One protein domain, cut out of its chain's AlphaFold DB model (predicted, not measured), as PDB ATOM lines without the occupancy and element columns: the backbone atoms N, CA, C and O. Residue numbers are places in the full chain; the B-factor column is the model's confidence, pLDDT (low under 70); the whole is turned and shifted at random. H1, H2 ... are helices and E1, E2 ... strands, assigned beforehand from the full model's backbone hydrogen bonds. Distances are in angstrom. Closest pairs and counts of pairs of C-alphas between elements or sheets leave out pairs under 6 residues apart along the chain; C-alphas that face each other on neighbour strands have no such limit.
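AT A GLANCE: This is residues 23 to 182 of the 191 residues of an uncharacterized protein of Crenarchaeota archaeon (UniProt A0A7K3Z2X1). A strongly twisted sheet of five strands has two long helices, H1 and H4, over one face, about perpendicular to each other and meeting where residues 37 to 45 of H1 touch residues 160 to 168 of H4. The short helix H3 is on the opposite face, beside the strands, and the short helix H2 packs on H3. The printed part has 160 residues with four named helices and five named strands, in the order H1 E1 E2 E3 H2 E4 H3 E5 H4; the class is mixed, helices and strands. The mixed sheet runs E1 E2 E3 E4 E5, antiparallel from E1 to E3 and parallel from E3 to E5. The whole is compact, with a radius of gyration of the C-alphas of 14.9 A and spans of 45 by 39 by 29 A.

HOW THE PARTS SIT: Start with H1, residues 25 to 45. E1, residues 52 to 56, E2, residues 73 to 77, and E3, residues 82 to 90, form a meander, each strand the antiparallel neighbour of the one before; look for N 53 and O 76 at 2.8 A and N 75 and O 85 at 2.9 A. H1 lies over E3 at a height over the sheet of 7.2 A, its closest C-alphas to E3 being Glu 35 and Val 89, 5.8 A. After H2, residues 101 to 107, comes E4, residues 119 to 124, parallel to E3, with N 122 and O 88 at 2.8 A. H3, residues 131 to 139, touches H2, closest at the C-alphas of Ile 101 and Ala 133, 4.5 A. E5, residues 142 to 147, is parallel to E4, with N 145 and O 121 at 2.8 A. E3, H2, E4 and E4, H3, E5 are strand-helix-strand units, parallel neighbour strands with a helix between, with right-handed crossovers. H4, residues 157 to 182, lies over E4 and E5 and touches H1 at 85 degrees, closest at the C-alphas of Ala 41 and Ala 164, 4.6 A. Every O i to N i+4 pair is within hydrogen-bond range in H1, H2 and H3, and 19 of 22 in H4.

IN THESE COORDINATES: Find C-alpha 25 at (103.176, 124.653, 88.672), where H1 begins its 30.6 A. E3 starts at C-alpha 82, (110.063, 137.958, 120.631), and measures 25.0 A. H4 runs 37.4 A to C-alpha 182 at (119.795, 150.270, 113.364).

THE WHOLE: The C-alphas farthest apart, Ser 79 and Lys 96, are 45.9 A apart. The printed part has no cut; the links E1 to E2 and H2 to E4 are long. Look for pLDDT under 70 at residues 23 to 27, 58 to 70, 126 to 127 and 154 to 157.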
ATOM      1  N   THR A  23     104.435 131.735  88.092       55.31
ATOM      2  CA  THR A  23     103.271 130.946  88.540       55.31
ATOM      3  C   THR A  23     103.206 129.556  87.910       55.31
ATOM      4  O   THR A  23     102.197 128.854  88.003       55.31
ATOM      5  N   SER A  24     104.273 129.118  87.238       60.03
ATOM      6  CA  SER A  24     104.306 127.767  86.700       60.03
ATOM      7  C   SER A  24     104.241 126.744  87.843       60.03
ATOM      8  O   SER A  24     105.035 126.770  88.786       60.03
ATOM      9  N   HIS A  25     103.358 125.751  87.708       61.44
ATOM     10  CA  HIS A  25     103.176 124.653  88.672       61.44
ATOM     11  C   HIS A  25     104.497 123.947  89.052       61.44
ATOM     12  O   HIS A  25     104.638 123.337  90.116       61.44
ATOM     13  N   LYS A  26     105.501 124.002  88.164       66.19
ATOM     14  CA  LYS A  26     106.843 123.466  88.419       66.19
ATOM     15  C   LYS A  26     107.595 124.301  89.457       66.19
ATOM     16  O   LYS A  26     108.235 123.703  90.320       66.19
ATOM     17  N   ASN A  27     107.554 125.629  89.372       69.12
ATOM     18  CA  ASN A  27     108.236 126.508  90.320       69.12
ATOM     19  C   ASN A  27     107.564 126.482  91.694       69.12
ATOM     20  O   ASN A  27     108.280 126.394  92.685       69.12
ATOM     21  N   GLU A  28     106.235 126.391  91.758       74.62
ATOM     22  CA  GLU A  28     105.508 126.190  93.022       74.62
ATOM     23  C   GLU A  28     105.924 124.892  93.726       74.62
ATOM     24  O   GLU A  28     106.228 124.883  94.919       74.62
ATOM     25  N   LYS A  29     106.030 123.786  92.973       79.12
ATOM     26  CA  LYS A  29     106.482 122.501  93.524       79.12
ATOM     27  C   LYS A  29     107.903 122.589  94.086       79.12
ATOM     28  O   LYS A  29     108.168 122.035  95.152       79.12
ATOM     29  N   TRP A  30     108.825 123.243  93.375       80.62
ATOM     30  CA  TRP A  30     110.197 123.417  93.863       80.62
ATOM     31  C   TRP A  30     110.266 124.383  95.048       80.62
ATOM     32  O   TRP A  30     110.971 124.073  96.008       80.62
ATOM     33  N   GLY A  31     109.499 125.476  95.024       82.56
ATOM     34  CA  GLY A  31     109.336 126.400  96.148       82.56
ATOM     35  C   GLY A  31     108.930 125.655  97.415       82.56
ATOM     36  O   GLY A  31     109.687 125.644  98.386       82.56
ATOM     37  N   MET A  32     107.848 124.873  97.341       84.06
ATOM     38  CA  MET A  32     107.358 124.056  98.454       84.06
ATOM     39  C   MET A  32     108.406 123.054  98.970       84.06
ATOM     40  O   MET A  32     108.561 122.885 100.180       84.06
ATOM     41  N   ILE A  33     109.140 122.373  98.077       86.00
ATOM     42  CA  ILE A  33     110.217 121.441  98.473       86.00
ATOM     43  C   ILE A  33     111.328 122.180  99.224       86.00
ATOM     44  O   ILE A  33     111.813 121.687 100.245       86.00
ATOM     45  N   GLY A  34     111.727 123.345  98.713       88.19
ATOM     46  CA  GLY A  34     112.761 124.176  99.315       88.19
ATOM     47  C   GLY A  34     112.350 124.646 100.701       88.19
ATOM     48  O   GLY A  34     113.045 124.348 101.668       88.19
ATOM     49  N   GLU A  35     111.190 125.296 100.808       89.12
ATOM     50  CA  GLU A  35     110.647 125.777 102.081       89.12
ATOM     51  C   GLU A  35     110.532 124.658 103.117       89.12
ATOM     52  O   GLU A  35     110.938 124.840 104.266       89.12
ATOM     53  N   LYS A  36     110.043 123.476 102.718       88.25
ATOM     54  CA  LYS A  36     109.914 122.326 103.620       88.25
ATOM     55  C   LYS A  36     111.261 121.906 104.207       88.25
ATOM     56  O   LYS A  36     111.349 121.640 105.406       88.25
ATOM     57  N   ILE A  37     112.303 121.850 103.382       90.56
ATOM     58  CA  ILE A  37     113.639 121.418 103.807       90.56
ATOM     59  C   ILE A  37     114.334 122.482 104.651       90.56
ATOM     60  O   ILE A  37     114.878 122.149 105.704       90.56
ATOM     61  N   ILE A  38     114.255 123.755 104.253       93.19
ATOM     62  CA  ILE A  38     114.775 124.857 105.072       93.19
ATOM     63  C   ILE A  38     114.057 124.884 106.424       93.19
ATOM     64  O   ILE A  38     114.710 124.973 107.458       93.19
ATOM     65  N   THR A  39     112.737 124.694 106.450       92.75
ATOM     66  CA  THR A  39     111.966 124.614 107.701       92.75
ATOM     67  C   THR A  39     112.431 123.469 108.591       92.75
ATOM     68  O   THR A  39     112.540 123.643 109.803       92.75
ATOM     69  N   GLN A  40     112.710 122.290 108.026       91.69
ATOM     70  CA  GLN A  40     113.245 121.168 108.800       91.69
ATOM     71  C   GLN A  40     114.616 121.495 109.392       91.69
ATOM     72  O   GLN A  40     114.818 121.274 110.582       91.69
ATOM     73  N   ALA A  41     115.520 122.080 108.604       93.81
ATOM     74  CA  ALA A  41     116.827 122.508 109.095       93.81
ATOM     75  C   ALA A  41     116.706 123.565 110.209       93.81
ATOM     76  O   ALA A  41     117.343 123.432 111.251       93.81
ATOM     77  N   VAL A  42     115.813 124.547 110.060       95.62
ATOM     78  CA  VAL A  42     115.530 125.554 111.098       95.62
ATOM     79  C   VAL A  42     114.950 124.909 112.362       95.62
ATOM     80  O   VAL A  42     115.367 125.256 113.462       95.62
ATOM     81  N   LYS A  43     114.052 123.921 112.244       94.25
ATOM     82  CA  LYS A  43     113.521 123.167 113.398       94.25
ATOM     83  C   LYS A  43     114.579 122.309 114.100       94.25
ATOM     84  O   LYS A  43     114.445 122.047 115.294       94.25
ATOM     85  N   THR A  44     115.625 121.889 113.390       92.81
ATOM     86  CA  THR A  44     116.792 121.225 113.991       92.81
ATOM     87  C   THR A  44     117.600 122.189 114.865       92.81
ATOM     88  O   THR A  44     118.116 121.765 115.901       92.81
ATOM     89  N   LEU A  45     117.668 123.472 114.485       94.50
ATOM     90  CA  LEU A  45     118.318 124.535 115.261       94.50
ATOM     91  C   LEU A  45     117.462 125.001 116.447       94.50
ATOM     92  O   LEU A  45     117.941 125.051 117.575       94.50
ATOM     93  N   TYR A  46     116.192 125.314 116.191       94.75
ATOM     94  CA  TYR A  46     115.271 125.942 117.137       94.75
ATOM     95  C   TYR A  46     114.217 124.942 117.608       94.75
ATOM     96  O   TYR A  46     113.113 124.847 117.061       94.75
ATOM     97  N   LYS A  47     114.559 124.155 118.631       92.44
ATOM     98  CA  LYS A  47     113.678 123.088 119.112       92.44
ATOM     99  C   LYS A  47     112.611 123.640 120.051       92.44
ATOM    100  O   LYS A  47     112.884 124.436 120.946       92.44
ATOM    101  N   LYS A  48     111.399 123.091 119.938       88.94
ATOM    102  CA  LYS A  48     110.269 123.426 120.821       88.94
ATOM    103  C   LYS A  48     110.579 123.216 122.305       88.94
ATOM    104  O   LYS A  48     110.150 124.007 123.139       88.94
ATOM    105  N   ARG A  49     111.326 122.153 122.631       90.31
ATOM    106  CA  ARG A  49     111.748 121.840 124.008       90.31
ATOM    107  C   ARG A  49     112.690 122.894 124.603       90.31
ATOM    108  O   ARG A  49     112.700 123.058 125.811       90.31
ATOM    109  N   ASP A  50     113.397 123.635 123.749       92.44
ATOM    110  CA  ASP A  50     114.315 124.709 124.140       92.44
ATOM    111  C   ASP A  50     113.587 126.074 124.183       92.44
ATOM    112  O   ASP A  50     114.212 127.126 124.277       92.44
ATOM    113  N   GLY A  51     112.248 126.073 124.105       93.75
ATOM    114  CA  GLY A  51     111.423 127.276 124.224       93.75
ATOM    115  C   GLY A  51     111.215 128.053 122.924       93.75
ATOM    116  O   GLY A  51     110.762 129.193 122.981       93.75
ATOM    117  N   TRP A  52     111.499 127.462 121.762       96.25
ATOM    118  CA  TRP A  52     111.331 128.123 120.464       96.25
ATOM    119  C   TRP A  52     110.061 127.699 119.727       96.25
ATOM    120  O   TRP A  52     109.606 126.555 119.818       96.25
ATOM    121  N   ILE A  53     109.502 128.624 118.955       93.31
ATOM    122  CA  ILE A  53     108.410 128.385 118.015       93.31
ATOM    123  C   ILE A  53     108.949 128.680 116.617       93.31
ATOM    124  O   ILE A  53     109.531 129.734 116.378       93.31
ATOM    125  N   VAL A  54     108.769 127.728 115.701       93.50
ATOM    126  CA  VAL A  54     109.099 127.879 114.280       93.50
ATOM    127  C   VAL A  54     107.793 127.799 113.501       93.50
ATOM    128  O   VAL A  54     107.298 126.697 113.228       93.50
ATOM    129  N   ASP A  55     107.246 128.966 113.181       89.25
ATOM    130  CA  ASP A  55     106.054 129.119 112.356       89.25
ATOM    131  C   ASP A  55     106.450 129.099 110.880       89.25
ATOM    132  O   ASP A  55     107.453 129.687 110.481       89.25
ATOM    133  N   CYS A  56     105.679 128.390 110.062       86.00
ATOM    134  CA  CYS A  56     105.931 128.271 108.632       86.00
ATOM    135  C   CYS A  56     104.620 128.137 107.856       86.00
ATOM    136  O   CYS A  56     103.588 127.752 108.419       86.00
ATOM    137  N   ASN A  57     104.670 128.379 106.546       73.94
ATOM    138  CA  ASN A  57     103.544 128.087 105.661       73.94
ATOM    139  C   ASN A  57     103.119 126.609 105.781       73.94
ATOM    140  O   ASN A  57     103.939 125.701 105.955       73.94
ATOM    141  N   LYS A  58     101.808 126.341 105.697       68.25
ATOM    142  CA  LYS A  58     101.296 124.965 105.705       68.25
ATOM    143  C   LYS A  58     101.665 124.286 104.385       68.25
ATOM    144  O   LYS A  58     101.121 124.622 103.337       68.25
ATOM    145  N   PHE A  59     102.533 123.278 104.454       65.94
ATOM    146  CA  PHE A  59     102.877 122.402 103.328       65.94
ATOM    147  C   PHE A  59     101.714 121.433 103.022       65.94
ATOM    148  O   PHE A  59     101.782 120.246 103.343       65.94
ATOM    149  N   GLY A  60     100.598 121.955 102.501       60.00
ATOM    150  CA  GLY A  60      99.431 121.172 102.081       60.00
ATOM    151  C   GLY A  60      99.657 120.404 100.769       60.00
ATOM    152  O   GLY A  60     100.788 120.174 100.341       60.00
ATOM    153  N   LYS A  61      98.570 120.019 100.085       60.00
ATOM    154  CA  LYS A  61      98.649 119.572  98.679       60.00
ATOM    155  C   LYS A  61      99.170 120.733  97.823       60.00
ATOM    156  O   LYS A  61      98.873 121.879  98.147       60.00
ATOM    157  N   LEU A  62      99.862 120.457  96.712       58.88
ATOM    158  CA  LEU A  62     100.346 121.508  95.797       58.88
ATOM    159  C   LEU A  62      99.220 122.476  95.386       58.88
ATOM    160  O   LEU A  62      99.419 123.678  95.413       58.88
ATOM    161  N   SER A  63      98.007 121.963  95.148       53.84
ATOM    162  CA  SER A  63      96.806 122.757  94.834       53.84
ATOM    163  C   SER A  63      96.318 123.685  95.958       53.84
ATOM    164  O   SER A  63      95.474 124.544  95.730       53.84
ATOM    165  N   THR A  64      96.808 123.489  97.182       57.06
ATOM    166  CA  THR A  64      96.482 124.285  98.380       57.06
ATOM    167  C   THR A  64      97.677 125.080  98.899       57.06
ATOM    168  O   THR A  64      97.516 125.926  99.778       57.06
ATOM    169  N   TYR A  65      98.872 124.804  98.373       57.34
ATOM    170  CA  TYR A  65     100.068 125.567  98.663       57.34
ATOM    171  C   TYR A  65      99.973 126.875  97.886       57.34
ATOM    172  O   TYR A  65     100.177 126.928  96.680       57.34
ATOM    173  N   LYS A  66      99.621 127.939  98.597       56.28
ATOM    174  CA  LYS A  66      99.873 129.298  98.137       56.28
ATOM    175  C   LYS A  66     101.201 129.696  98.758       56.28
ATOM    176  O   LYS A  66     101.318 129.599  99.979       56.28
ATOM    177  N   MET A  67     102.172 130.129  97.948       56.69
ATOM    178  CA  MET A  67     103.302 130.906  98.470       56.69
ATOM    179  C   MET A  67     102.689 132.019  99.330       56.69
ATOM    180  O   MET A  67     101.903 132.822  98.827       56.69
ATOM    181  N   GLY A  68     102.865 131.909 100.649       47.66
ATOM    182  CA  GLY A  68     101.961 132.522 101.618       47.66
ATOM    183  C   GLY A  68     101.957 134.049 101.563       47.66
ATOM    184  O   GLY A  68     102.889 134.686 101.078       47.66
ATOM    185  N   SER A  69     100.915 134.666 102.124       52.34
ATOM    186  CA  SER A  69     100.961 136.086 102.470       52.34
ATOM    187  C   SER A  69     101.903 136.275 103.667       52.34
ATOM    188  O   SER A  69     101.538 135.941 104.795       52.34
ATOM    189  N   GLY A  70     103.104 136.803 103.430       69.19
ATOM    190  CA  GLY A  70     104.112 137.053 104.466       69.19
ATOM    191  C   GLY A  70     105.384 136.224 104.287       69.19
ATOM    192  O   GLY A  70     105.634 135.687 103.212       69.19
ATOM    193  N   MET A  71     106.204 136.159 105.333       85.62
ATOM    194  CA  MET A  71     107.488 135.446 105.335       85.62
ATOM    195  C   MET A  71     107.274 133.932 105.441       85.62
ATOM    196  O   MET A  71     106.405 133.498 106.198       85.62
ATOM    197  N   ASP A  72     108.074 133.136 104.730       89.44
ATOM    198  CA  ASP A  72     107.904 131.673 104.690       89.44
ATOM    199  C   ASP A  72     108.127 130.982 106.039       89.44
ATOM    200  O   ASP A  72     107.438 130.008 106.359       89.44
ATOM    201  N   ILE A  73     109.101 131.468 106.815       92.38
ATOM    202  CA  ILE A  73     109.477 130.928 108.124       92.38
ATOM    203  C   ILE A  73     109.680 132.086 109.102       92.38
ATOM    204  O   ILE A  73     110.357 133.067 108.797       92.38
ATOM    205  N   VAL A  74     109.137 131.962 110.309       93.25
ATOM    206  CA  VAL A  74     109.339 132.911 111.408       93.25
ATOM    207  C   VAL A  74     109.717 132.138 112.665       93.25
ATOM    208  O   VAL A  74     109.045 131.178 113.041       93.25
ATOM    209  N   VAL A  75     110.791 132.564 113.324       95.00
ATOM    210  CA  VAL A  75     111.247 131.983 114.589       95.00
ATOM    211  C   VAL A  75     110.957 132.961 115.719       95.00
ATOM    212  O   VAL A  75     111.370 134.122 115.660       95.00
ATOM    213  N   THR A  76     110.260 132.499 116.752       94.88
ATOM    214  CA  THR A  76     109.946 133.290 117.947       94.88
ATOM    215  C   THR A  76     110.312 132.549 119.227       94.88
ATOM    216  O   THR A  76     110.274 131.316 119.304       94.88
ATOM    217  N   LYS A  77     110.669 133.307 120.262       93.94
ATOM    218  CA  LYS A  77     110.902 132.784 121.607       93.94
ATOM    219  C   LYS A  77     109.571 132.688 122.348       93.94
ATOM    220  O   LYS A  77     108.917 133.700 122.587       93.94
ATOM    221  N   LYS A  78     109.178 131.483 122.765       91.81
ATOM    222  CA  LYS A  78     107.864 131.198 123.370       91.81
ATOM    223  C   LYS A  78     107.577 132.028 124.624       91.81
ATOM    224  O   LYS A  78     106.432 132.377 124.865       91.81
ATOM    225  N   SER A  79     108.591 132.301 125.445       90.88
ATOM    226  CA  SER A  79     108.405 132.999 126.724       90.88
ATOM    227  C   SER A  79     108.135 134.495 126.568       90.88
ATOM    228  O   SER A  79     107.504 135.081 127.438       90.88
ATOM    229  N   THR A  80     108.620 135.116 125.491       92.31
ATOM    230  CA  THR A  80     108.536 136.571 125.278       92.31
ATOM    231  C   THR A  80     107.735 136.952 124.036       92.31
ATOM    232  O   THR A  80     107.471 138.131 123.826       92.31
ATOM    233  N   ASN A  81     107.374 135.979 123.191       87.44
ATOM    234  CA  ASN A  81     106.889 136.187 121.823       87.44
ATOM    235  C   ASN A  81     107.821 137.068 120.975       87.44
ATOM    236  O   ASN A  81     107.411 137.638 119.964       87.44
ATOM    237  N   GLU A  82     109.088 137.181 121.373       90.12
ATOM    238  CA  GLU A  82     110.063 137.958 120.631       90.12
ATOM    239  C   GLU A  82     110.478 137.204 119.371       90.12
ATOM    240  O   GLU A  82     110.812 136.018 119.419       90.12
ATOM    241  N   MET A  83     110.449 137.905 118.238       91.50
ATOM    242  CA  MET A  83     110.935 137.379 116.973       91.50
ATOM    243  C   MET A  83     112.456 137.402 116.931       91.50
ATOM    244  O   MET A  83     113.067 138.465 117.030       91.50
ATOM    245  N   GLU A  84     113.019 136.227 116.688       93.75
ATOM    246  CA  GLU A  84     114.447 135.998 116.506       93.75
ATOM    247  C   GLU A  84     114.877 136.317 115.069       93.75
ATOM    248  O   GLU A  84     115.813 137.076 114.829       93.75
ATOM    249  N   ILE A  85     114.181 135.723 114.094       95.69
ATOM    250  CA  ILE A  85     114.502 135.838 112.671       95.69
ATOM    251  C   ILE A  85     113.255 135.544 111.834       95.69
ATOM    252  O   ILE A  85     112.457 134.658 112.161       95.69
ATOM    253  N   ALA A  86     113.104 136.264 110.725       94.31
ATOM    254  CA  ALA A  86     112.195 135.895 109.645       94.31
ATOM    255  C   ALA A  86     113.001 135.436 108.423       94.31
ATOM    256  O   ALA A  86     113.993 136.068 108.067       94.31
ATOM    257  N   ILE A  87     112.596 134.351 107.765       94.44
ATOM    258  CA  ILE A  87     113.309 133.815 106.602       94.44
ATOM    259  C   ILE A  87     112.367 133.592 105.422       94.44
ATOM    260  O   ILE A  87     111.255 133.089 105.570       94.44
ATOM    261  N   GLU A  88     112.846 134.007 104.255       92.81
ATOM    262  CA  GLU A  88     112.202 133.852 102.955       92.81
ATOM    263  C   GLU A  88     113.025 132.874 102.112       92.81
ATOM    264  O   GLU A  88     114.257 132.970 102.076       92.81
ATOM    265  N   VAL A  89     112.370 131.939 101.425       91.06
ATOM    266  CA  VAL A  89     113.037 130.857 100.697       91.06
ATOM    267  C   VAL A  89     112.703 130.918  99.212       91.06
ATOM    268  O   VAL A  89     111.555 130.860  98.790       91.06
ATOM    269  N   LYS A  90     113.740 130.964  98.378       88.31
ATOM    270  CA  LYS A  90     113.628 131.004  96.916       88.31
ATOM    271  C   LYS A  90     114.390 129.826  96.304       88.31
ATOM    272  O   LYS A  90     115.576 129.918  95.979       88.31
ATOM    273  N   ASN A  91     113.705 128.686  96.170       86.31
ATOM    274  CA  ASN A  91     114.262 127.442  95.617       86.31
ATOM    275  C   ASN A  91     113.973 127.305  94.117       86.31
ATOM    276  O   ASN A  91     113.107 126.536  93.691       86.31
ATOM    277  N   PHE A  92     114.689 128.082  93.309       77.00
ATOM    278  CA  PHE A  92     114.467 128.159  91.867       77.00
ATOM    279  C   PHE A  92     115.430 127.301  91.058       77.00
ATOM    280  O   PHE A  92     116.409 126.734  91.545       77.00
ATOM    281  N   LYS A  93     115.125 127.175  89.767       72.62
ATOM    282  CA  LYS A  93     116.075 126.637  88.795       72.62
ATOM    283  C   LYS A  93     117.226 127.624  88.595       72.62
ATOM    284  O   LYS A  93     117.051 128.823  88.777       72.62
ATOM    285  N   ALA A  94     118.380 127.101  88.186       73.06
ATOM    286  CA  ALA A  94     119.478 127.936  87.725       73.06
ATOM    287  C   ALA A  94     119.001 128.797  86.548       73.06
ATOM    288  O   ALA A  94     118.321 128.294  85.650       73.06
ATOM    289  N   GLN A  95     119.358 130.077  86.576       70.94
ATOM    290  CA  GLN A  95     119.001 131.049  85.550       70.94
ATOM    291  C   GLN A  95     120.229 131.436  84.730       70.94
ATOM    292  O   GLN A  95     121.361 131.358  85.207       70.94
ATOM    293  N   LYS A  96     120.000 131.875  83.487       72.38
ATOM    294  CA  LYS A  96     121.070 132.407  82.626       72.38
ATOM    295  C   LYS A  96     121.551 133.792  83.078       72.38
ATOM    296  O   LYS A  96     122.682 134.158  82.780       72.38
ATOM    297  N   ARG A  97     120.692 134.555  83.763       76.19
ATOM    298  CA  ARG A  97     120.962 135.903  84.278       76.19
ATOM    299  C   ARG A  97     120.600 135.980  85.760       76.19
ATOM    300  O   ARG A  97     119.745 135.230  86.222       76.19
ATOM    301  N   ALA A  98     121.279 136.864  86.483       82.31
ATOM    302  CA  ALA A  98     120.969 137.163  87.876       82.31
ATOM    303  C   ALA A  98     119.743 138.087  87.964       82.31
ATOM    304  O   ALA A  98     119.541 138.892  87.063       82.31
ATOM    305  N   TYR A  99     118.970 137.977  89.042       83.19
ATOM    306  CA  TYR A  99     117.826 138.828  89.354       83.19
ATOM    307  C   TYR A  99     118.263 140.179  89.923       83.19
ATOM    308  O   TYR A  99     119.180 140.243  90.754       83.19
ATOM    309  N   GLY A 100     117.579 141.235  89.492       87.00
ATOM    310  CA  GLY A 100     117.843 142.606  89.897       87.00
ATOM    311  C   GLY A 100     117.069 143.090  91.125       87.00
ATOM    312  O   GLY A 100     116.503 142.309  91.902       87.00
ATOM    313  N   ILE A 101     117.092 144.411  91.326       89.56
ATOM    314  CA  ILE A 101     116.384 145.126  92.399       89.56
ATOM    315  C   ILE A 101     114.880 144.875  92.325       89.56
ATOM    316  O   ILE A 101     114.243 144.655  93.350       89.56
ATOM    317  N   ASP A 102     114.327 144.845  91.122       83.75
ATOM    318  CA  ASP A 102     112.911 144.614  90.867       83.75
ATOM    319  C   ASP A 102     112.384 143.323  91.511       83.75
ATOM    320  O   ASP A 102     111.318 143.309  92.132       83.75
ATOM    321  N   PHE A 103     113.147 142.235  91.385       86.00
ATOM    322  CA  PHE A 103     112.823 140.955  91.989       86.00
ATOM    323  C   PHE A 103     112.860 141.081  93.509       86.00
ATOM    324  O   PHE A 103     111.941 140.629  94.193       86.00
ATOM    325  N   VAL A 104     113.903 141.721  94.042       88.88
ATOM    326  CA  VAL A 104     114.051 141.942  95.483       88.88
ATOM    327  C   VAL A 104     112.869 142.737  96.036       88.88
ATOM    328  O   VAL A 104     112.257 142.308  97.013       88.88
ATOM    329  N   GLU A 105     112.490 143.843  95.404       88.31
ATOM    330  CA  GLU A 105     111.376 144.683  95.845       88.31
ATOM    331  C   GLU A 105     110.045 143.933  95.791       88.31
ATOM    332  O   GLU A 105     109.333 143.853  96.799       88.31
ATOM    333  N   LYS A 106     109.731 143.330  94.638       83.06
ATOM    334  CA  LYS A 106     108.433 142.690  94.397       83.06
ATOM    335  C   LYS A 106     108.260 141.372  95.146       83.06
ATOM    336  O   LYS A 106     107.138 141.069  95.545       83.06
ATOM    337  N   GLN A 107     109.325 140.587  95.332       81.25
ATOM    338  CA  GLN A 107     109.224 139.192  95.792       81.25
ATOM    339  C   GLN A 107     109.841 138.918  97.161       81.25
ATOM    340  O   GLN A 107     109.566 137.859  97.735       81.25
ATOM    341  N   VAL A 108     110.692 139.815  97.665       88.75
ATOM    342  CA  VAL A 108     111.394 139.623  98.942       88.75
ATOM    343  C   VAL A 108     110.987 140.704  99.937       88.75
ATOM    344  O   VAL A 108     110.419 140.402 100.985       88.75
ATOM    345  N   LEU A 109     111.211 141.977  99.607       89.38
ATOM    346  CA  LEU A 109     110.938 143.091 100.514       89.38
ATOM    347  C   LEU A 109     109.440 143.305 100.744       89.38
ATOM    348  O   LEU A 109     109.040 143.552 101.883       89.38
ATOM    349  N   SER A 110     108.612 143.154  99.705       85.31
ATOM    350  CA  SER A 110     107.146 143.265  99.796       85.31
ATOM    351  C   SER A 110     106.523 142.305 100.819       85.31
ATOM    352  O   SER A 110     105.490 142.611 101.414       85.31
ATOM    353  N   ARG A 111     107.169 141.159 101.070       82.44
ATOM    354  CA  ARG A 111     106.688 140.112 101.985       82.44
ATOM    355  C   ARG A 111     107.049 140.384 103.444       82.44
ATOM    356  O   ARG A 111     106.508 139.746 104.353       82.44
ATOM    357  N   ARG A 112     107.943 141.346 103.699       83.88
ATOM    358  CA  ARG A 112     108.440 141.639 105.044       83.88
ATOM    359  C   ARG A 112     107.434 142.445 105.855       83.88
ATOM    360  O   ARG A 112     107.419 143.674 105.828       83.88
ATOM    361  N   LYS A 113     106.676 141.740 106.691       77.31
ATOM    362  CA  LYS A 113     105.815 142.360 107.708       77.31
ATOM    363  C   LYS A 113     106.615 143.002 108.856       77.31
ATOM    364  O   LYS A 113     106.193 144.011 109.409       77.31
ATOM    365  N   TYR A 114     107.784 142.451 109.194       77.56
ATOM    366  CA  TYR A 114     108.570 142.823 110.382       77.56
ATOM    367  C   TYR A 114     109.860 143.565 110.000       77.56
ATOM    368  O   TYR A 114     110.956 143.005 110.014       77.56
ATOM    369  N   LYS A 115     109.739 144.840 109.605       79.81
ATOM    370  CA  LYS A 115     110.878 145.652 109.123       79.81
ATOM    371  C   LYS A 115     111.936 145.949 110.197       79.81
ATOM    372  O   LYS A 115     113.087 146.201 109.852       79.81
ATOM    373  N   SER A 116     111.554 145.896 111.472       82.62
ATOM    374  CA  SER A 116     112.405 146.167 112.639       82.62
ATOM    375  C   SER A 116     113.036 144.913 113.252       82.62
ATOM    376  O   SER A 116     113.446 144.948 114.408       82.62
ATOM    377  N   ARG A 117     113.020 143.781 112.542       89.50
ATOM    378  CA  ARG A 117     113.573 142.506 113.017       89.50
ATOM    379  C   ARG A 117     114.523 141.919 111.978       89.50
ATOM    380  O   ARG A 117     114.303 142.177 110.792       89.50
ATOM    381  N   PRO A 118     115.532 141.122 112.371       93.50
ATOM    382  CA  PRO A 118     116.434 140.468 111.429       93.50
ATOM    383  C   PRO A 118     115.671 139.649 110.381       93.50
ATOM    384  O   PRO A 118     114.644 139.033 110.680       93.50
ATOM    385  N   ALA A 119     116.180 139.630 109.147       95.62
ATOM    386  CA  ALA A 119     115.607 138.833 108.068       95.62
ATOM    387  C   ALA A 119     116.690 138.133 107.239       95.62
ATOM    388  O   ALA A 119     117.770 138.684 107.025       95.62
ATOM    389  N   LEU A 120     116.397 136.927 106.758       96.81
ATOM    390  CA  LEU A 120     117.305 136.124 105.941       96.81
ATOM    391  C   LEU A 120     116.611 135.673 104.657       96.81
ATOM    392  O   LEU A 120     115.557 135.042 104.687       96.81
ATOM    393  N   LEU A 121     117.235 135.950 103.517       95.06
ATOM    394  CA  LEU A 121     116.844 135.378 102.237       95.06
ATOM    395  C   LEU A 121     117.694 134.134 101.963       95.06
ATOM    396  O   LEU A 121     118.915 134.230 101.842       95.06
ATOM    397  N   VAL A 122     117.061 132.973 101.823       93.88
ATOM    398  CA  VAL A 122     117.723 131.729 101.413       93.88
ATOM    399  C   VAL A 122     117.432 131.477  99.940       93.88
ATOM    400  O   VAL A 122     116.287 131.247  99.555       93.88
ATOM    401  N   MET A 123     118.469 131.488  99.106       89.81
ATOM    402  CA  MET A 123     118.359 131.225  97.673       89.81
ATOM    403  C   MET A 123     119.203 130.026  97.265       89.81
ATOM    404  O   MET A 123     120.321 129.833  97.737       89.81
ATOM    405  N   THR A 124     118.697 129.233  96.332       81.00
ATOM    406  CA  THR A 124     119.498 128.175  95.706       81.00
ATOM    407  C   THR A 124     120.311 128.684  94.534       81.00
ATOM    408  O   THR A 124     119.825 129.520  93.795       81.00
ATOM    409  N   TYR A 125     121.476 128.091  94.296       71.56
ATOM    410  CA  TYR A 125     122.503 128.519  93.342       71.56
ATOM    411  C   TYR A 125     123.160 129.857  93.689       71.56
ATOM    412  O   TYR A 125     122.509 130.877  93.911       71.56
ATOM    413  N   SER A 126     124.491 129.868  93.663       61.50
ATOM    414  CA  SER A 126     125.253 131.109  93.731       61.50
ATOM    415  C   SER A 126     124.975 131.970  92.492       61.50
ATOM    416  O   SER A 126     124.728 131.455  91.402       61.50
ATOM    417  N   LYS A 127     125.038 133.299  92.658       65.88
ATOM    418  CA  LYS A 127     124.877 134.306  91.583       65.88
ATOM    419  C   LYS A 127     123.446 134.522  91.069       65.88
ATOM    420  O   LYS A 127     123.278 135.070  89.986       65.88
ATOM    421  N   LEU A 128     122.423 134.173  91.850       77.44
ATOM    422  CA  LEU A 128     121.045 134.527  91.498       77.44
ATOM    423  C   LEU A 128     120.698 136.004  91.693       77.44
ATOM    424  O   LEU A 128     119.680 136.409  91.162       77.44
ATOM    425  N   LEU A 129     121.489 136.805  92.408       86.50
ATOM    426  CA  LEU A 129     121.241 138.247  92.540       86.50
ATOM    427  C   LEU A 129     122.386 139.066  91.951       86.50
ATOM    428  O   LEU A 129     123.562 138.710  92.129       86.50
ATOM    429  N   THR A 130     122.038 140.178  91.304       88.12
ATOM    430  CA  THR A 130     122.994 141.215  90.898       88.12
ATOM    431  C   THR A 130     123.669 141.823  92.132       88.12
ATOM    432  O   THR A 130     123.212 141.674  93.271       88.12
ATOM    433  N   ARG A 131     124.791 142.524  91.932       88.38
ATOM    434  CA  ARG A 131     125.456 143.246  93.026       88.38
ATOM    435  C   ARG A 131     124.516 144.285  93.652       88.38
ATOM    436  O   ARG A 131     124.372 144.306  94.869       88.38
ATOM    437  N   LYS A 132     123.811 145.057  92.816       90.06
ATOM    438  CA  LYS A 132     122.843 146.081  93.244       90.06
ATOM    439  C   LYS A 132     121.700 145.493  94.082       90.06
ATOM    440  O   LYS A 132     121.379 146.028  95.138       90.06
ATOM    441  N   ALA A 133     121.152 144.345  93.679       90.62
ATOM    442  CA  ALA A 133     120.129 143.632  94.446       90.62
ATOM    443  C   ALA A 133     120.629 143.178  95.833       90.62
ATOM    444  O   ALA A 133     119.916 143.306  96.831       90.62
ATOM    445  N   LYS A 134     121.874 142.686  95.926       91.19
ATOM    446  CA  LYS A 134     122.495 142.321  97.215       91.19
ATOM    447  C   LYS A 134     122.719 143.538  98.112       91.19
ATOM    448  O   LYS A 134     122.446 143.464  99.307       91.19
ATOM    449  N   GLU A 135     123.198 144.644  97.547       91.75
ATOM    450  CA  GLU A 135     123.392 145.901  98.277       91.75
ATOM    451  C   GLU A 135     122.068 146.443  98.826       91.75
ATOM    452  O   GLU A 135     122.020 146.889  99.972       91.75
ATOM    453  N   LEU A 136     120.985 146.364  98.044       93.12
ATOM    454  CA  LEU A 136     119.647 146.734  98.501       93.12
ATOM    455  C   LEU A 136     119.196 145.874  99.688       93.12
ATOM    456  O   LEU A 136     118.779 146.417 100.709       93.12
ATOM    457  N   LEU A 137     119.327 144.546  99.594       93.75
ATOM    458  CA  LEU A 137     119.002 143.640 100.703       93.75
ATOM    459  C   LEU A 137     119.803 143.982 101.966       93.75
ATOM    460  O   LEU A 137     119.223 144.091 103.048       93.75
ATOM    461  N   HIS A 138     121.107 144.227 101.826       93.12
ATOM    462  CA  HIS A 138     121.964 144.609 102.946       93.12
ATOM    463  C   HIS A 138     121.526 145.935 103.584       93.12
ATOM    464  O   HIS A 138     121.386 146.011 104.803       93.12
ATOM    465  N   LYS A 139     121.251 146.974 102.779       91.62
ATOM    466  CA  LYS A 139     120.706 148.259 103.265       91.62
ATOM    467  C   LYS A 139     119.380 148.068 103.996       91.62
ATOM    468  O   LYS A 139     119.121 148.712 105.012       91.62
ATOM    469  N   GLU A 140     118.563 147.137 103.517       91.81
ATOM    470  CA  GLU A 140     117.315 146.787 104.170       91.81
ATOM    471  C   GLU A 140     117.489 145.913 105.413       91.81
ATOM    472  O   GLU A 140     116.512 145.685 106.124       91.81
ATOM    473  N   GLY A 141     118.699 145.499 105.781       91.94
ATOM    474  CA  GLY A 141     118.926 144.699 106.981       91.94
ATOM    475  C   GLY A 141     118.590 143.224 106.766       91.94
ATOM    476  O   GLY A 141     118.008 142.604 107.659       91.94
ATOM    477  N   TRP A 142     118.837 142.710 105.559       94.69
ATOM    478  CA  TRP A 142     118.694 141.299 105.211       94.69
ATOM    479  C   TRP A 142     120.056 140.630 105.055       94.69
ATOM    480  O   TRP A 142     120.913 141.107 104.308       94.69
ATOM    481  N   GLY A 143     120.210 139.463 105.675       95.25
ATOM    482  CA  GLY A 143     121.230 138.499 105.278       95.25
ATOM    483  C   GLY A 143     120.810 137.735 104.022       95.25
ATOM    484  O   GLY A 143     119.619 137.611 103.718       95.25
ATOM    485  N   VAL A 144     121.788 137.183 103.301       94.44
ATOM    486  CA  VAL A 144     121.541 136.315 102.143       94.44
ATOM    487  C   VAL A 144     122.377 135.048 102.257       94.44
ATOM    488  O   VAL A 144     123.600 135.117 102.357       94.44
ATOM    489  N   LEU A 145     121.719 133.893 102.187       93.75
ATOM    490  CA  LEU A 145     122.357 132.585 102.092       93.75
ATOM    491  C   LEU A 145     122.178 132.034 100.679       93.75
ATOM    492  O   LEU A 145     121.054 131.777 100.249       93.75
ATOM    493  N   TYR A 146     123.291 131.802  99.983       90.38
ATOM    494  CA  TYR A 146     123.299 131.053  98.730       90.38
ATOM    495  C   TYR A 146     123.643 129.595  98.990       90.38
ATOM    496  O   TYR A 146     124.673 129.285  99.585       90.38
ATOM    497  N   LEU A 147     122.816 128.696  98.476       88.44
ATOM    498  CA  LEU A 147     123.143 127.280  98.391       88.44
ATOM    499  C   LEU A 147     123.790 126.990  97.034       88.44
ATOM    500  O   LEU A 147     123.504 127.655  96.048       88.44
ATOM    501  N   GLU A 148     124.663 125.992  96.950       80.81
ATOM    502  CA  GLU A 148     125.403 125.697  95.711       80.81
ATOM    503  C   GLU A 148     124.532 125.044  94.631       80.81
ATOM    504  O   GLU A 148     124.816 125.146  93.438       80.81
ATOM    505  N   HIS A 149     123.444 124.395  95.038       80.00
ATOM    506  CA  HIS A 149     122.562 123.643  94.159       80.00
ATOM    507  C   HIS A 149     121.092 123.824  94.547       80.00
ATOM    508  O   HIS A 149     120.764 124.195  95.675       80.00
ATOM    509  N   ARG A 150     120.188 123.529  93.603       80.50
ATOM    510  CA  ARG A 150     118.754 123.408  93.891       80.50
ATOM    511  C   ARG A 150     118.527 122.288  94.887       80.50
ATOM    512  O   ARG A 150     118.991 121.170  94.654       80.50
ATOM    513  N   ILE A 151     117.707 122.541  95.897       83.62
ATOM    514  CA  ILE A 151     117.262 121.500  96.816       83.62
ATOM    515  C   ILE A 151     116.244 120.628  96.072       83.62
ATOM    516  O   ILE A 151     115.185 121.110  95.658       83.62
ATOM    517  N   LYS A 152     116.573 119.346  95.865       75.19
ATOM    518  CA  LYS A 152     115.741 118.409  95.084       75.19
ATOM    519  C   LYS A 152     114.960 117.384  95.921       75.19
ATOM    520  O   LYS A 152     114.207 116.614  95.338       75.19
ATOM    521  N   CYS A 153     115.037 117.503  97.245       70.75
ATOM    522  CA  CYS A 153     114.682 116.548  98.303       70.75
ATOM    523  C   CYS A 153     115.925 115.895  98.921       70.75
ATOM    524  O   CYS A 153     116.852 115.546  98.197       70.75
ATOM    525  N   PHE A 154     115.932 115.752 100.245       66.12
ATOM    526  CA  PHE A 154     116.918 114.937 100.947       66.12
ATOM    527  C   PHE A 154     116.329 113.562 101.206       66.12
ATOM    528  O   PHE A 154     115.145 113.443 101.540       66.12
ATOM    529  N   LYS A 155     117.155 112.533 101.025       58.91
ATOM    530  CA  LYS A 155     116.780 111.157 101.364       58.91
ATOM    531  C   LYS A 155     117.217 110.795 102.785       58.91
ATOM    532  O   LYS A 155     116.607 109.910 103.374       58.91
ATOM    533  N   ASP A 156     118.213 111.496 103.333       65.44
ATOM    534  CA  ASP A 156     118.802 111.218 104.645       65.44
ATOM    535  C   ASP A 156     118.835 112.474 105.542       65.44
ATOM    536  O   ASP A 156     119.158 113.582 105.108       65.44
ATOM    537  N   TRP A 157     118.544 112.288 106.832       66.69
ATOM    538  CA  TRP A 157     118.704 113.298 107.882       66.69
ATOM    539  C   TRP A 157     120.143 113.800 108.016       66.69
ATOM    540  O   TRP A 157     120.352 114.933 108.456       66.69
ATOM    541  N   LYS A 158     121.139 113.004 107.610       78.75
ATOM    542  CA  LYS A 158     122.548 113.426 107.582       78.75
ATOM    543  C   LYS A 158     122.799 114.639 106.683       78.75
ATOM    544  O   LYS A 158     123.743 115.375 106.938       78.75
ATOM    545  N   GLU A 159     121.948 114.894 105.688       81.12
ATOM    546  CA  GLU A 159     122.049 116.074 104.816       81.12
ATOM    547  C   GLU A 159     121.435 117.336 105.458       81.12
ATOM    548  O   GLU A 159     121.803 118.461 105.114       81.12
ATOM    549  N   ILE A 160     120.536 117.169 106.439       85.56
ATOM    550  CA  ILE A 160     119.874 118.281 107.140       85.56
ATOM    551  C   ILE A 160     120.826 118.983 108.115       85.56
ATOM    552  O   ILE A 160     120.783 120.207 108.204       85.56
ATOM    553  N   TYR A 161     121.673 118.250 108.847       87.38
ATOM    554  CA  TYR A 161     122.546 118.848 109.870       87.38
ATOM    555  C   TYR A 161     123.569 119.842 109.294       87.38
ATOM    556  O   TYR A 161     123.584 120.983 109.758       87.38
ATOM    557  N   PRO A 162     124.336 119.509 108.236       90.81
ATOM    558  CA  PRO A 162     125.246 120.471 107.615       90.81
ATOM    559  C   PRO A 162     124.520 121.700 107.057       90.81
ATOM    560  O   PRO A 162     125.039 122.815 107.107       90.81
ATOM    561  N   LEU A 163     123.305 121.521 106.529       91.44
ATOM    562  CA  LEU A 163     122.481 122.641 106.078       91.44
ATOM    563  C   LEU A 163     122.035 123.520 107.253       91.44
ATOM    564  O   LEU A 163     122.052 124.743 107.136       91.44
ATOM    565  N   ALA A 164     121.655 122.914 108.378       92.88
ATOM    566  CA  ALA A 164     121.288 123.633 109.590       92.88
ATOM    567  C   ALA A 164     122.463 124.475 110.109       92.88
ATOM    568  O   ALA A 164     122.263 125.638 110.445       92.88
ATOM    569  N   ASP A 165     123.688 123.950 110.100       93.31
ATOM    570  CA  ASP A 165     124.869 124.717 110.514       93.31
ATOM    571  C   ASP A 165     125.126 125.923 109.593       93.31
ATOM    572  O   ASP A 165     125.265 127.045 110.084       93.31
ATOM    573  N   LYS A 166     125.041 125.743 108.264       94.44
ATOM    574  CA  LYS A 166     125.118 126.862 107.300       94.44
ATOM    575  C   LYS A 166     124.029 127.914 107.533       94.44
ATOM    576  O   LYS A 166     124.276 129.112 107.404       94.44
ATOM    577  N   ILE A 167     122.813 127.479 107.868       95.88
ATOM    578  CA  ILE A 167     121.708 128.387 108.200       95.88
ATOM    579  C   ILE A 167     121.998 129.133 109.504       95.88
ATOM    580  O   ILE A 167     121.751 130.333 109.555       95.88
ATOM    581  N   ARG A 168     122.554 128.475 110.532       96.56
ATOM    582  CA  ARG A 168     122.928 129.123 111.799       96.56
ATOM    583  C   ARG A 168     123.900 130.275 111.553       96.56
ATOM    584  O   ARG A 168     123.640 131.390 111.991       96.56
ATOM    585  N   GLU A 169     124.967 130.032 110.796       96.56
ATOM    586  CA  GLU A 169     125.945 131.070 110.441       96.56
ATOM    587  C   GLU A 169     125.301 132.231 109.669       96.56
ATOM    588  O   GLU A 169     125.548 133.402 109.961       96.56
ATOM    589  N   ALA A 170     124.426 131.921 108.707       96.44
ATOM    590  CA  ALA A 170     123.714 132.938 107.941       96.44
ATOM    591  C   ALA A 170     122.744 133.769 108.799       96.44
ATOM    592  O   ALA A 170     122.595 134.966 108.550       96.44
ATOM    593  N   ILE A 171     122.109 133.163 109.806       96.88
ATOM    594  CA  ILE A 171     121.244 133.861 110.766       96.88
ATOM    595  C   ILE A 171     122.067 134.830 111.615       96.88
ATOM    596  O   ILE A 171     121.684 135.993 111.734       96.88
ATOM    597  N   GLU A 172     123.207 134.398 112.154       96.88
ATOM    598  CA  GLU A 172     124.072 135.282 112.947       96.88
ATOM    599  C   GLU A 172     124.594 136.461 112.116       96.88
ATOM    600  O   GLU A 172     124.612 137.601 112.581       96.88
ATOM    601  N   ASN A 173     124.926 136.231 110.845       96.00
ATOM    602  CA  ASN A 173     125.281 137.317 109.933       96.00
ATOM    603  C   ASN A 173     124.094 138.249 109.643       96.00
ATOM    604  O   ASN A 173     124.264 139.465 109.628       96.00
ATOM    605  N   ALA A 174     122.883 137.714 109.455       96.19
ATOM    606  CA  ALA A 174     121.683 138.526 109.248       96.19
ATOM    607  C   ALA A 174     121.376 139.437 110.450       96.19
ATOM    608  O   ALA A 174     120.952 140.577 110.256       96.19
ATOM    609  N   LYS A 175     121.616 138.961 111.679       95.50
ATOM    610  CA  LYS A 175     121.478 139.766 112.903       95.50
ATOM    611  C   LYS A 175     122.473 140.920 112.934       95.50
ATOM    612  O   LYS A 175     122.047 142.056 113.104       95.50
ATOM    613  N   LYS A 176     123.753 140.657 112.654       95.31
ATOM    614  CA  LYS A 176     124.789 141.705 112.579       95.31
ATOM    615  C   LYS A 176     124.444 142.782 111.551       95.31
ATOM    616  O   LYS A 176     124.448 143.964 111.867       95.31
ATOM    617  N   ILE A 177     124.047 142.374 110.342       94.00
ATOM    618  CA  ILE A 177     123.618 143.303 109.280       94.00
ATOM    619  C   ILE A 177     122.421 144.152 109.747       94.00
ATOM    620  O   ILE A 177     122.323 145.344 109.445       94.00
ATOM    621  N   HIS A 178     121.487 143.552 110.486       93.12
ATOM    622  CA  HIS A 178     120.342 144.269 111.034       93.12
ATOM    623  C   HIS A 178     120.736 145.273 112.128       93.12
ATOM    624  O   HIS A 178     120.250 146.404 112.116       93.12
ATOM    625  N   GLU A 179     121.635 144.893 113.034       92.81
ATOM    626  CA  GLU A 179     122.188 145.776 114.066       92.81
ATOM    627  C   GLU A 179     122.918 146.973 113.442       92.81
ATOM    628  O   GLU A 179     122.669 148.112 113.831       92.81
ATOM    629  N   GLU A 180     123.727 146.747 112.401       90.88
ATOM    630  CA  GLU A 180     124.390 147.815 111.641       90.88
ATOM    631  C   GLU A 180     123.394 148.794 110.999       90.88
ATOM    632  O   GLU A 180     123.643 150.003 110.965       90.88
ATOM    633  N   LYS A 181     122.255 148.291 110.496       88.38
ATOM    634  CA  LYS A 181     121.177 149.135 109.954       88.38
ATOM    635  C   LYS A 181     120.581 150.038 111.035       88.38
ATOM    636  O   LYS A 181     120.287 151.193 110.746       88.38
ATOM    637  N   ILE A 182     120.376 149.513 112.244       87.62
ATOM    638  CA  ILE A 182     119.795 150.270 113.364       87.62
ATOM    639  C   ILE A 182     120.805 151.280 113.927       87.62
ATOM    640  O   ILE A 182     120.425 152.397 114.268       87.62
TER     641      ILE A 182